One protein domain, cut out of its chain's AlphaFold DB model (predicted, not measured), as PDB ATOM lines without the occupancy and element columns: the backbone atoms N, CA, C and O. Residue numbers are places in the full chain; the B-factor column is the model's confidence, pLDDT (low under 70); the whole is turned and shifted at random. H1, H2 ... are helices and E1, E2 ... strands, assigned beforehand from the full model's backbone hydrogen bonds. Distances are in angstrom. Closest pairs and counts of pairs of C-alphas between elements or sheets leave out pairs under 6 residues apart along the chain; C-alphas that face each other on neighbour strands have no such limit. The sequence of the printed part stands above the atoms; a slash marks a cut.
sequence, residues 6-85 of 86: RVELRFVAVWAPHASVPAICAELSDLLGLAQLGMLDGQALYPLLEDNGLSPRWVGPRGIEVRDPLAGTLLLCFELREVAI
ATOM      1  N   ARG A   6     -44.045  43.755 -57.142       84.44
ATOM      2  CA  ARG A   6     -43.973  42.534 -56.337       84.44
ATOM      3  C   ARG A   6     -42.849  42.683 -55.318       84.44
ATOM      4  O   ARG A   6     -41.837  43.320 -55.596       84.44
ATOM      5  N   VAL A   7     -43.034  42.083 -54.146       89.00
ATOM      6  CA  VAL A   7     -41.965  41.920 -53.158       89.00
ATOM      7  C   VAL A   7     -41.282  40.575 -53.385       89.00
ATOM      8  O   VAL A   7     -41.950  39.543 -53.446       89.00
ATOM      9  N   GLU A   8     -39.960  40.597 -53.491       93.75
ATOM     10  CA  GLU A   8     -39.107  39.424 -53.660       93.75
ATOM     11  C   GLU A   8     -38.130  39.288 -52.491       93.75
ATOM     12  O   GLU A   8     -37.712  40.276 -51.880       93.75
ATOM     13  N   LEU A   9     -37.756  38.044 -52.191       95.69
ATOM     14  CA  LEU A   9     -36.688  37.719 -51.249       95.69
ATOM     15  C   LEU A   9     -35.376  37.579 -52.017       95.69
ATOM     16  O   LEU A   9     -35.067  36.509 -52.534       95.69
ATOM     17  N   ARG A  10     -34.595  38.652 -52.101       96.25
ATOM     18  CA  ARG A  10     -33.306  38.630 -52.794       96.25
ATOM     19  C   ARG A  10     -32.244  37.998 -51.906       96.25
ATOM     20  O   ARG A  10     -32.047  38.436 -50.776       96.25
ATOM     21  N   PHE A  11     -31.537  37.003 -52.430       96.44
ATOM     22  CA  PHE A  11     -30.415  36.377 -51.738       96.44
ATOM     23  C   PHE A  11     -29.247  37.362 -51.557       96.44
ATOM     24  O   PHE A  11     -28.873  38.060 -52.503       96.44
ATOM     25  N   VAL A  12     -28.673  37.421 -50.348       95.69
ATOM     26  CA  VAL A  12     -27.576  38.355 -50.018       95.69
ATOM     27  C   VAL A  12     -26.327  37.686 -49.459       95.69
ATOM     28  O   VAL A  12     -25.226  38.164 -49.723       95.69
ATOM     29  N   ALA A  13     -26.459  36.610 -48.682       93.94
ATOM     30  CA  ALA A  13     -25.313  35.976 -48.036       93.94
ATOM     31  C   ALA A  13     -25.623  34.550 -47.571       93.94
ATOM     32  O   ALA A  13     -26.773  34.218 -47.287       93.94
ATOM     33  N   VAL A  14     -24.567  33.750 -47.412       93.38
ATOM     34  CA  VAL A  14     -24.584  32.523 -46.605       93.38
ATOM     35  C   VAL A  14     -23.833  32.791 -45.310       93.38
ATOM     36  O   VAL A  14     -22.741  33.360 -45.329       93.38
ATOM     37  N   TRP A  15     -24.392  32.354 -44.191       90.81
ATOM     38  CA  TRP A  15     -23.720  32.336 -42.903       90.81
ATOM     39  C   TRP A  15     -23.536  30.897 -42.414       90.81
ATOM     40  O   TRP A  15     -24.478  30.105 -42.418       90.81
ATOM     41  N   ALA A  16     -22.315  30.572 -41.985       84.81
ATOM     42  CA  ALA A  16     -21.948  29.285 -41.407       84.81
ATOM     43  C   ALA A  16     -21.488  29.502 -39.950       84.81
ATOM     44  O   ALA A  16     -20.517  30.234 -39.736       84.81
ATOM     45  N   PRO A  17     -22.137  28.882 -38.947       70.25
ATOM     46  CA  PRO A  17     -21.760  29.043 -37.540       70.25
ATOM     47  C   PRO A  17     -20.346  28.533 -37.229       70.25
ATOM     48  O   PRO A  17     -19.654  29.084 -36.375       70.25
ATOM     49  N   HIS A  18     -19.909  27.478 -37.921       67.69
ATOM     50  CA  HIS A  18     -18.591  26.877 -37.749       67.69
ATOM     51  C   HIS A  18     -17.653  27.383 -38.851       67.69
ATOM     52  O   HIS A  18     -17.615  26.870 -39.965       67.69
ATOM     53  N   ALA A  19     -16.946  28.468 -38.534       55.72
ATOM     54  CA  ALA A  19     -16.086  29.213 -39.442       55.72
ATOM     55  C   ALA A  19     -14.803  28.447 -39.819       55.72
ATOM     56  O   ALA A  19     -13.739  28.630 -39.238       55.72
ATOM     57  N   SER A  20     -14.904  27.632 -40.856       59.22
ATOM     58  CA  SER A  20     -13.811  27.261 -41.753       59.22
ATOM     59  C   SER A  20     -14.486  27.028 -43.089       59.22
ATOM     60  O   SER A  20     -15.333  26.145 -43.127       59.22
ATOM     61  N   VAL A  21     -14.207  27.865 -44.102       58.78
ATOM     62  CA  VAL A  21     -14.919  27.912 -45.399       58.78
ATOM     63  C   VAL A  21     -15.265  26.493 -45.853       58.78
ATOM     64  O   VAL A  21     -14.379  25.792 -46.349       58.78
ATOM     65  N   PRO A  22     -16.503  26.024 -45.626       62.88
ATOM     66  CA  PRO A  22     -16.821  24.662 -45.962       62.88
ATOM     67  C   PRO A  22     -17.045  24.635 -47.466       62.88
ATOM     68  O   PRO A  22     -17.757  25.482 -48.011       62.88
ATOM     69  N   ALA A  23     -16.421  23.678 -48.145       82.56
ATOM     70  CA  ALA A  23     -16.908  23.294 -49.456       82.56
ATOM     71  C   ALA A  23     -18.382  22.897 -49.277       82.56
ATOM     72  O   ALA A  23     -18.678  22.004 -48.487       82.56
ATOM     73  N   ILE A  24     -19.290  23.618 -49.930       90.81
ATOM     74  CA  ILE A  24     -20.704  23.245 -50.025       90.81
ATOM     75  C   ILE A  24     -20.873  22.203 -51.125       90.81
ATOM     76  O   ILE A  24     -20.005  22.078 -51.996       90.81
ATOM     77  N   CYS A  25     -21.966  21.442 -51.099       92.56
ATOM     78  CA  CYS A  25     -22.239  20.502 -52.177       92.56
ATOM     79  C   CYS A  25     -22.531  21.240 -53.495       92.56
ATOM     80  O   CYS A  25     -22.850  22.435 -53.514       92.56
ATOM     81  N   ALA A  26     -22.386  20.529 -54.616       94.19
ATOM     82  CA  ALA A  26     -22.540  21.116 -55.944       94.19
ATOM     83  C   ALA A  26     -23.964  21.650 -56.159       94.19
ATOM     84  O   ALA A  26     -24.141  22.755 -56.663       94.19
ATOM     85  N   GLU A  27     -24.964  20.917 -55.673       95.44
ATOM     86  CA  GLU A  27     -26.378  21.269 -55.783       95.44
ATOM     87  C   GLU A  27     -26.678  22.594 -55.071       95.44
ATOM     88  O   GLU A  27     -27.318  23.480 -55.639       95.44
ATOM     89  N   LEU A  28     -26.168  22.776 -53.846       95.50
ATOM     90  CA  LEU A  28     -26.321  24.042 -53.133       95.50
ATOM     91  C   LEU A  28     -25.559  25.166 -53.845       95.50
ATOM     92  O   LEU A  28     -26.085  26.270 -53.975       95.50
ATOM     93  N   SER A  29     -24.349  24.898 -54.339       95.25
ATOM     94  CA  SER A  29     -23.557  25.882 -55.086       95.25
ATOM     95  C   SER A  29     -24.294  26.405 -56.323       95.25
ATOM     96  O   SER A  29     -24.363  27.619 -56.527       95.25
ATOM     97  N   ASP A  30     -24.887  25.517 -57.121       96.31
ATOM     98  CA  ASP A  30     -25.601  25.878 -58.348       96.31
ATOM     99  C   ASP A  30     -26.848  26.718 -58.050       96.31
ATOM    100  O   ASP A  30     -27.066  27.774 -58.654       96.31
ATOM    101  N   LEU A  31     -27.640  26.303 -57.057       97.50
ATOM    102  CA  LEU A  31     -28.840  27.025 -56.637       97.50
ATOM    103  C   LEU A  31     -28.517  28.426 -56.097       97.50
ATOM    104  O   LEU A  31     -29.217  29.394 -56.412       97.50
ATOM    105  N   LEU A  32     -27.434  28.563 -55.325       95.94
ATOM    106  CA  LEU A  32     -26.967  29.867 -54.855       95.94
ATOM    107  C   LEU A  32     -26.457  30.742 -56.001       95.94
ATOM    108  O   LEU A  32     -26.713  31.946 -55.986       95.94
ATOM    109  N   GLY A  33     -25.805  30.163 -57.011       95.94
ATOM    110  CA  GLY A  33     -25.410  30.880 -58.223       95.94
ATOM    111  C   GLY A  33     -26.613  31.492 -58.950       95.94
ATOM    112  O   GLY A  33     -26.612  32.682 -59.267       95.94
ATOM    113  N   LEU A  34     -27.688  30.721 -59.136       96.94
ATOM    114  CA  LEU A  34     -28.935  31.214 -59.738       96.94
ATOM    115  C   LEU A  34     -29.594  32.318 -58.894       96.94
ATOM    116  O   LEU A  34     -30.058  33.326 -59.435       96.94
ATOM    117  N   ALA A  35     -29.606  32.164 -57.568       95.94
ATOM    118  CA  ALA A  35     -30.152  33.165 -56.655       95.94
ATOM    119  C   ALA A  35     -29.330  34.470 -56.651       95.94
ATOM    120  O   ALA A  35     -29.898  35.563 -56.645       95.94
ATOM    121  N   GLN A  36     -27.997  34.383 -56.722       95.19
ATOM    122  CA  GLN A  36     -27.104  35.545 -56.839       95.19
ATOM    123  C   GLN A  36     -27.327  36.325 -58.137       95.19
ATOM    124  O   GLN A  36     -27.274  37.557 -58.134       95.19
ATOM    125  N   LEU A  37     -27.619  35.619 -59.231       94.75
ATOM    126  CA  LEU A  37     -27.981  36.217 -60.517       94.75
ATOM    127  C   LEU A  37     -29.405  36.802 -60.532       94.75
ATOM    128  O   LEU A  37     -29.801  37.416 -61.520       94.75
ATOM    129  N   GLY A  38     -30.175  36.640 -59.449       91.38
ATOM    130  CA  GLY A  38     -31.556  37.110 -59.349       91.38
ATOM    131  C   GLY A  38     -32.553  36.270 -60.148       91.38
ATOM    132  O   GLY A  38     -33.660  36.729 -60.401       91.38
ATOM    133  N   MET A  39     -32.171  35.057 -60.558       93.94
ATOM    134  CA  MET A  39     -33.060  34.135 -61.275       93.94
ATOM    135  C   MET A  39     -34.012  33.403 -60.323       93.94
ATOM    136  O   MET A  39     -35.066  32.936 -60.748       93.94
ATOM    137  N   LEU A  40     -33.644  33.313 -59.041       95.00
ATOM    138  CA  LEU A  40     -34.449  32.728 -57.975       95.00
ATOM    139  C   LEU A  40     -34.574  33.725 -56.819       95.00
ATOM    140  O   LEU A  40     -33.563  34.177 -56.275       95.00
ATOM    141  N   ASP A  41     -35.807  34.028 -56.417       94.88
ATOM    142  CA  ASP A  41     -36.066  34.620 -55.105       94.88
ATOM    143  C   ASP A  41     -36.103  33.517 -54.032       94.88
ATOM    144  O   ASP A  41     -36.151  32.324 -54.332       94.88
ATOM    145  N   GLY A  42     -36.084  33.898 -52.756       94.44
ATOM    146  CA  GLY A  42     -36.130  32.941 -51.649       94.44
ATOM    147  C   GLY A  42     -37.364  32.029 -51.664       94.44
ATOM    148  O   GLY A  42     -37.277  30.905 -51.179       94.44
ATOM    149  N   GLN A  43     -38.492  32.471 -52.236       95.25
ATOM    150  CA  GLN A  43     -39.699  31.644 -52.351       95.25
ATOM    151  C   GLN A  43     -39.537  30.560 -53.423       95.25
ATOM    152  O   GLN A  43     -39.925  29.421 -53.192       95.25
ATOM    153  N   ALA A  44     -38.938  30.890 -54.569       96.06
ATOM    154  CA  ALA A  44     -38.643  29.941 -55.642       96.06
ATOM    155  C   ALA A  44     -37.466  29.015 -55.303       96.06
ATOM    156  O   ALA A  44     -37.447  27.858 -55.714       96.06
ATOM    157  N   LEU A  45     -36.494  29.510 -54.536       97.12
ATOM    158  CA  LEU A  45     -35.329  28.745 -54.103       97.12
ATOM    159  C   LEU A  45     -35.704  27.637 -53.106       97.12
ATOM    160  O   LEU A  45     -35.141  26.549 -53.171       97.12
ATOM    161  N   TYR A  46     -36.653  27.894 -52.202       97.69
ATOM    162  CA  TYR A  46     -37.050  26.955 -51.149       97.69
ATOM    163  C   TYR A  46     -37.436  25.548 -51.657       97.69
ATOM    164  O   TYR A  46     -36.806  24.589 -51.212       97.69
ATOM    165  N   PRO A  47     -38.397  25.375 -52.588       97.69
ATOM    166  CA  PRO A  47     -38.761  24.045 -53.079       97.69
ATOM    167  C   PRO A  47     -37.599  23.346 -53.797       97.69
ATOM    168  O   PRO A  47     -37.432  22.142 -53.655       97.69
ATOM    169  N   LEU A  48     -36.727  24.087 -54.487       97.94
ATOM    170  CA  LEU A  48     -35.558  23.500 -55.149       97.94
ATOM    171  C   LEU A  48     -34.542  22.950 -54.141       97.94
ATOM    172  O   LEU A  48     -33.916  21.924 -54.394       97.94
ATOM    173  N   LEU A  49     -34.385  23.601 -52.988       97.44
ATOM    174  CA  LEU A  49     -33.566  23.072 -51.899       97.44
ATOM    175  C   LEU A  49     -34.162  21.766 -51.340       97.44
ATOM    176  O   LEU A  49     -33.406  20.842 -51.039       97.44
ATOM    177  N   GLU A  50     -35.492  21.665 -51.218       96.56
ATOM    178  CA  GLU A  50     -36.172  20.420 -50.815       96.56
ATOM    179  C   GLU A  50     -35.960  19.307 -51.846       96.56
ATOM    180  O   GLU A  50     -35.538  18.211 -51.476       96.56
ATOM    181  N   ASP A  51     -36.164  19.609 -53.129       97.12
ATOM    182  CA  ASP A  51     -36.025  18.659 -54.238       97.12
ATOM    183  C   ASP A  51     -34.592  18.111 -54.373       97.12
ATOM    184  O   ASP A  51     -34.395  16.975 -54.805       97.12
ATOM    185  N   ASN A  52     -33.588  18.888 -53.954       95.19
ATOM    186  CA  ASN A  52     -32.179  18.481 -53.914       95.19
ATOM    187  C   ASN A  52     -31.755  17.868 -52.561       95.19
ATOM    188  O   ASN A  52     -30.571  17.638 -52.323       95.19
ATOM    189  N   GLY A  53     -32.697  17.596 -51.651       93.62
ATOM    190  CA  GLY A  53     -32.430  16.908 -50.384       93.62
ATOM    191  C   GLY A  53     -31.741  17.757 -49.308       93.62
ATOM    192  O   GLY A  53     -31.308  17.217 -48.289       93.62
ATOM    193  N   LEU A  54     -31.676  19.085 -49.470       95.00
ATOM    194  CA  LEU A  54     -30.953  20.004 -48.573       95.00
ATOM    195  C   LEU A  54     -31.737  20.385 -47.305       95.00
ATOM    196  O   LEU A  54     -31.285  21.211 -46.510       95.00
ATOM    197  N   SER A  55     -32.902  19.762 -47.095       95.19
ATOM    198  CA  SER A  55     -33.736  19.876 -45.889       95.19
ATOM    199  C   SER A  55     -33.914  21.327 -45.394       95.19
ATOM    200  O   SER A  55     -33.566  21.624 -44.245       95.19
ATOM    201  N   PRO A  56     -34.388  22.253 -46.250       97.38
ATOM    202  CA  PRO A  56     -34.541  23.654 -45.891       97.38
ATOM    203  C   PRO A  56     -35.602  23.861 -44.805       97.38
ATOM    204  O   PRO A  56     -36.554  23.096 -44.658       97.38
ATOM    205  N   ARG A  57     -35.450  24.948 -44.050       97.69
ATOM    206  CA  ARG A  57     -36.399  25.391 -43.033       97.69
ATOM    207  C   ARG A  57     -36.403  26.908 -42.948       97.69
ATOM    208  O   ARG A  57     -35.356  27.529 -42.788       97.69
ATOM    209  N   TRP A  58     -37.584  27.520 -42.983       97.00
ATOM    210  CA  TRP A  58     -37.701  28.959 -42.754       97.00
ATOM    211  C   TRP A  58     -37.300  29.329 -41.323       97.00
ATOM    212  O   TRP A  58     -37.841  28.806 -40.346       97.00
ATOM    213  N   VAL A  59     -36.373  30.277 -41.206       95.25
ATOM    214  CA  VAL A  59     -35.951  30.896 -39.948       95.25
ATOM    215  C   VAL A  59     -36.296  32.377 -40.025       95.25
ATOM    216  O   VAL A  59     -35.493  33.235 -40.393       95.25
ATOM    217  N   GLY A  60     -37.557  32.666 -39.708       93.50
ATOM    218  CA  GLY A  60     -38.125  34.004 -39.830       93.50
ATOM    219  C   GLY A  60     -38.393  34.423 -41.284       93.50
ATOM    220  O   GLY A  60     -38.346  33.603 -42.198       93.50
ATOM    221  N   PRO A  61     -38.693  35.714 -41.519       91.69
ATOM    222  CA  PRO A  61     -39.166  36.197 -42.819       91.69
ATOM    223  C   PRO A  61     -38.066  36.361 -43.882       91.69
ATOM    224  O   PRO A  61     -38.369  36.722 -45.013       91.69
ATOM    225  N   ARG A  62     -36.790  36.196 -43.514       95.19
ATOM    226  CA  ARG A  62     -35.621  36.551 -44.343       95.19
ATOM    227  C   ARG A  62     -34.477  35.541 -44.244       95.19
ATOM    228  O   ARG A  62     -33.340  35.864 -44.578       95.19
ATOM    229  N   GLY A  63     -34.764  34.344 -43.745       96.75
ATOM    230  CA  GLY A  63     -33.757  33.322 -43.499       96.75
ATOM    231  C   GLY A  63     -34.264  31.947 -43.892       96.75
ATOM    232  O   GLY A  63     -35.371  31.576 -43.507       96.75
ATOM    233  N   ILE A  64     -33.444  31.190 -44.617       97.69
ATOM    234  CA  ILE A  64     -33.642  29.752 -44.817       97.69
ATOM    235  C   ILE A  64     -32.434  29.047 -44.220       97.69
ATOM    236  O   ILE A  64     -31.310  29.251 -44.663       97.69
ATOM    237  N   GLU A  65     -32.656  28.227 -43.207       96.88
ATOM    238  CA  GLU A  65     -31.654  27.282 -42.733       96.88
ATOM    239  C   GLU A  65     -31.662  26.058 -43.648       96.88
ATOM    240  O   GLU A  65     -32.733  25.555 -43.975       96.88
ATOM    241  N   VAL A  66     -30.493  25.583 -44.062       95.62
ATOM    242  CA  VAL A  66     -30.328  24.379 -44.886       95.62
ATOM    243  C   VAL A  66     -29.316  23.448 -44.242       95.62
ATOM    244  O   VAL A  66     -28.375  23.897 -43.582       95.62
ATOM    245  N   ARG A  67     -29.499  22.143 -44.436       93.31
ATOM    246  CA  ARG A  67     -28.525  21.128 -44.040       93.31
ATOM    247  C   ARG A  67     -27.793  20.644 -45.282       93.31
ATOM    248  O   ARG A  67     -28.287  19.789 -46.009       93.31
ATOM    249  N   ASP A  68     -26.604  21.187 -45.486       91.50
ATOM    250  CA  ASP A  68     -25.695  20.746 -46.533       91.50
ATOM    251  C   ASP A  68     -24.913  19.505 -46.056       91.50
ATOM    252  O   ASP A  68     -24.463  19.460 -44.903       91.50
ATOM    253  N   PRO A  69     -24.748  18.472 -46.899       89.69
ATOM    254  CA  PRO A  69     -24.065  17.240 -46.509       89.69
ATOM    255  C   PRO A  69     -22.557  17.414 -46.257       89.69
ATOM    256  O   PRO A  69     -21.968  16.587 -45.563       89.69
ATOM    257  N   LEU A  70     -21.929  18.461 -46.799       89.50
ATOM    258  CA  LEU A  70     -20.501  18.752 -46.651       89.50
ATOM    259  C   LEU A  70     -20.241  19.841 -45.603       89.50
ATOM    260  O   LEU A  70     -19.328  19.723 -44.787       89.50
ATOM    261  N   ALA A  71     -21.055  20.894 -45.612       88.06
ATOM    262  CA  ALA A  71     -20.898  22.078 -44.777       88.06
ATOM    263  C   ALA A  71     -21.678  22.019 -43.455       88.06
ATOM    264  O   ALA A  71     -21.471  22.857 -42.574       88.06
ATOM    265  N   GLY A  72     -22.580  21.048 -43.303       90.31
ATOM    266  CA  GLY A  72     -23.505  20.989 -42.180       90.31
ATOM    267  C   GLY A  72     -24.580  22.071 -42.278       90.31
ATOM    268  O   GLY A  72     -25.097  22.374 -43.352       90.31
ATOM    269  N   THR A  73     -24.971  22.637 -41.136       92.31
ATOM    270  CA  THR A  73     -26.042  23.640 -41.094       92.31
ATOM    271  C   THR A  73     -25.550  25.004 -41.572       92.31
ATOM    272  O   THR A  73     -24.629  25.579 -40.990       92.31
ATOM    273  N   LEU A  74     -26.230  25.552 -42.577       93.62
ATOM    274  CA  LEU A  74     -25.993  26.879 -43.134       93.62
ATOM    275  C   LEU A  74     -27.256  27.734 -43.042       93.62
ATOM    276  O   LEU A  74     -28.369  27.224 -43.128       93.62
ATOM    277  N   LEU A  75     -27.081  29.046 -42.913       95.25
ATOM    278  CA  LEU A  75     -28.161  30.023 -42.992       95.25
ATOM    279  C   LEU A  75     -28.032  30.828 -44.284       95.25
ATOM    280  O   LEU A  75     -27.058  31.551 -44.484       95.25
ATOM    281  N   LEU A  76     -29.039  30.731 -45.142       96.12
ATOM    282  CA  LEU A  76     -29.211  31.570 -46.319       96.12
ATOM    283  C   LEU A  76     -29.967  32.835 -45.910       96.12
ATOM    284  O   LEU A  76     -31.076  32.759 -45.379       96.12
ATOM    285  N   CYS A  77     -29.366  33.993 -46.153       97.00
ATOM    286  CA  CYS A  77     -29.898  35.296 -45.771       97.00
ATOM    287  C   CYS A  77     -30.495  36.017 -46.982       97.00
ATOM    288  O   CYS A  77     -29.898  36.035 -48.063       97.00
ATOM    289  N   PHE A  78     -31.634  36.677 -46.765       97.25
ATOM    290  CA  PHE A  78     -32.370  37.403 -47.798       97.25
ATOM    291  C   PHE A  78     -32.704  38.834 -47.371       97.25
ATOM    292  O   PHE A  78     -32.884  39.139 -46.191       97.25
ATOM    293  N   GLU A  79     -32.863  39.719 -48.348       95.88
ATOM    294  CA  GLU A  79     -33.474  41.036 -48.171       95.88
ATOM    295  C   GLU A  79     -34.808  41.122 -48.921       95.88
ATOM    296  O   GLU A  79     -35.005  40.457 -49.934       95.88
ATOM    297  N   LEU A  80     -35.736  41.943 -48.417       94.00
ATOM    298  CA  LEU A  80     -36.966  42.247 -49.148       94.00
ATOM    299  C   LEU A  80     -36.662  43.318 -50.188       94.00
ATOM    300  O   LEU A  80     -36.152  44.385 -49.842       94.00
ATOM    301  N   ARG A  81     -37.018  43.048 -51.439       90.88
ATOM    302  CA  ARG A  81     -36.859  43.984 -52.547       90.88
ATOM    303  C   ARG A  81     -38.186  44.171 -53.264       90.88
ATOM    304  O   ARG A  81     -38.834  43.195 -53.620       90.88
ATOM    305  N   GLU A  82     -38.575  45.420 -53.492       88.56
ATOM    306  CA  GLU A  82     -39.681  45.741 -54.396       88.56
ATOM    307  C   GLU A  82     -39.173  45.756 -55.839       88.56
ATOM    308  O   GLU A  82     -38.169  46.401 -56.153       88.56
ATOM    309  N   VAL A  83     -39.869  45.036 -56.715       84.25
ATOM    310  CA  VAL A  83     -39.535  44.908 -58.135       84.25
ATOM    311  C   VAL A  83     -40.754  45.302 -58.961       84.25
ATOM    312  O   VAL A  83     -41.883  44.926 -58.641       84.25
ATOM    313  N   ALA A  84     -40.536  46.107 -60.002       82.38
ATOM    314  CA  ALA A  84     -41.592  46.500 -60.927       82.38
ATOM    315  C   ALA A  84     -41.974  45.314 -61.820       82.38
ATOM    316  O   ALA A  84     -41.106  44.635 -62.365       82.38
ATOM    317  N   ILE A  85     -43.274  45.082 -61.969       75.50
ATOM    318  CA  ILE A  85     -43.818  44.088 -62.890       75.50
ATOM    319  C   ILE A  85     -43.995  44.793 -64.239       75.50
ATOM    320  O   ILE A  85     -44.719  45.793 -64.320       75.50
TER     321      ILE A  85
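This is residues 6 to 85 of the 86 residues of an uncharacterized protein of Pseudomonas fuscovaginae (UniProt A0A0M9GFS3). A strongly twisted sheet of three antiparallel strands has a hairpin of two helices, H1 and H2, packed side by side over one face. The long strands E1 and E3 pair as a ribbon that reaches one end of the long axis, where the first and last printed residues lie close together, while the short strand E2 borders the other part of E3. The printed part has 80 residues, with two named helices and three named strands in the chain order E1, H1, H2, E2, E3; the sheet's order is E1, E3, E2, and the class is mixed, helices and strands. The whole is compact, with a radius of gyration of the C-alphas of 12.1 A, yet elongated, spanning 38 by 22 by 20 A.

In the sheet, E3, residues 72 to 84, is the inner strand between the edge strands E1, residues 6 to 15, and E2, residues 63 to 68. E1 and E3 are antiparallel at 151 degrees, with N 8 and O 81 within hydrogen-bond range at 2.8 A. E3 and E2, a hairpin, are antiparallel at 143 degrees, with N 66 and O 74 at 2.8 A. Residues 57 to 58 pair antiparallel with residues 64 to 65 of E2. H1, residues 26 to 36, and H2, residues 42 to 51, are on the same face of the sheet, making two layers, helices on one face of a sheet. H1 has a height over the sheet of 9.4 A and runs along the strands, at 17 degrees to E3 on the local plane. The closest C-alphas of H1 and E1 are those of Ala 35 and Phe 11, 5.9 A apart; those of H2 and E1 are Gly 42 and Leu 9, 4.8 A apart. H1 and H2, a helical hairpin, touch at a shallow tilt of 13 degrees and run opposite ways; their closest C-alphas, of Leu 31 and Leu 45, are 7.2 A apart. E1, H1 H2 and E2 form a split strand-helix-strand unit, two strands running the same way with E3 between them, and its crossover is left-handed. In H1 every O i to N i+4 pair is within hydrogen-bond range; in H2, 4 of 6 are.

E1 begins at C-alpha 6 (-43.973, 42.534, -56.337) and measures 26.4 A from first to last C-alpha. H1 measures 15.2 A, H2 14.5 A and E2 15.2 A. E3 measures 36.5 A and ends at C-alpha 84 (-41.592, 46.500, -60.927).

The two C-alphas farthest apart, those of Ser 20 and Ile 85, are 40.4 A apart. The printed part has no cut, and the link from H2 to E2 is long, with 11 residues. The mean pLDDT of the printed part is 91.3; residues 18 to 22 are under 70.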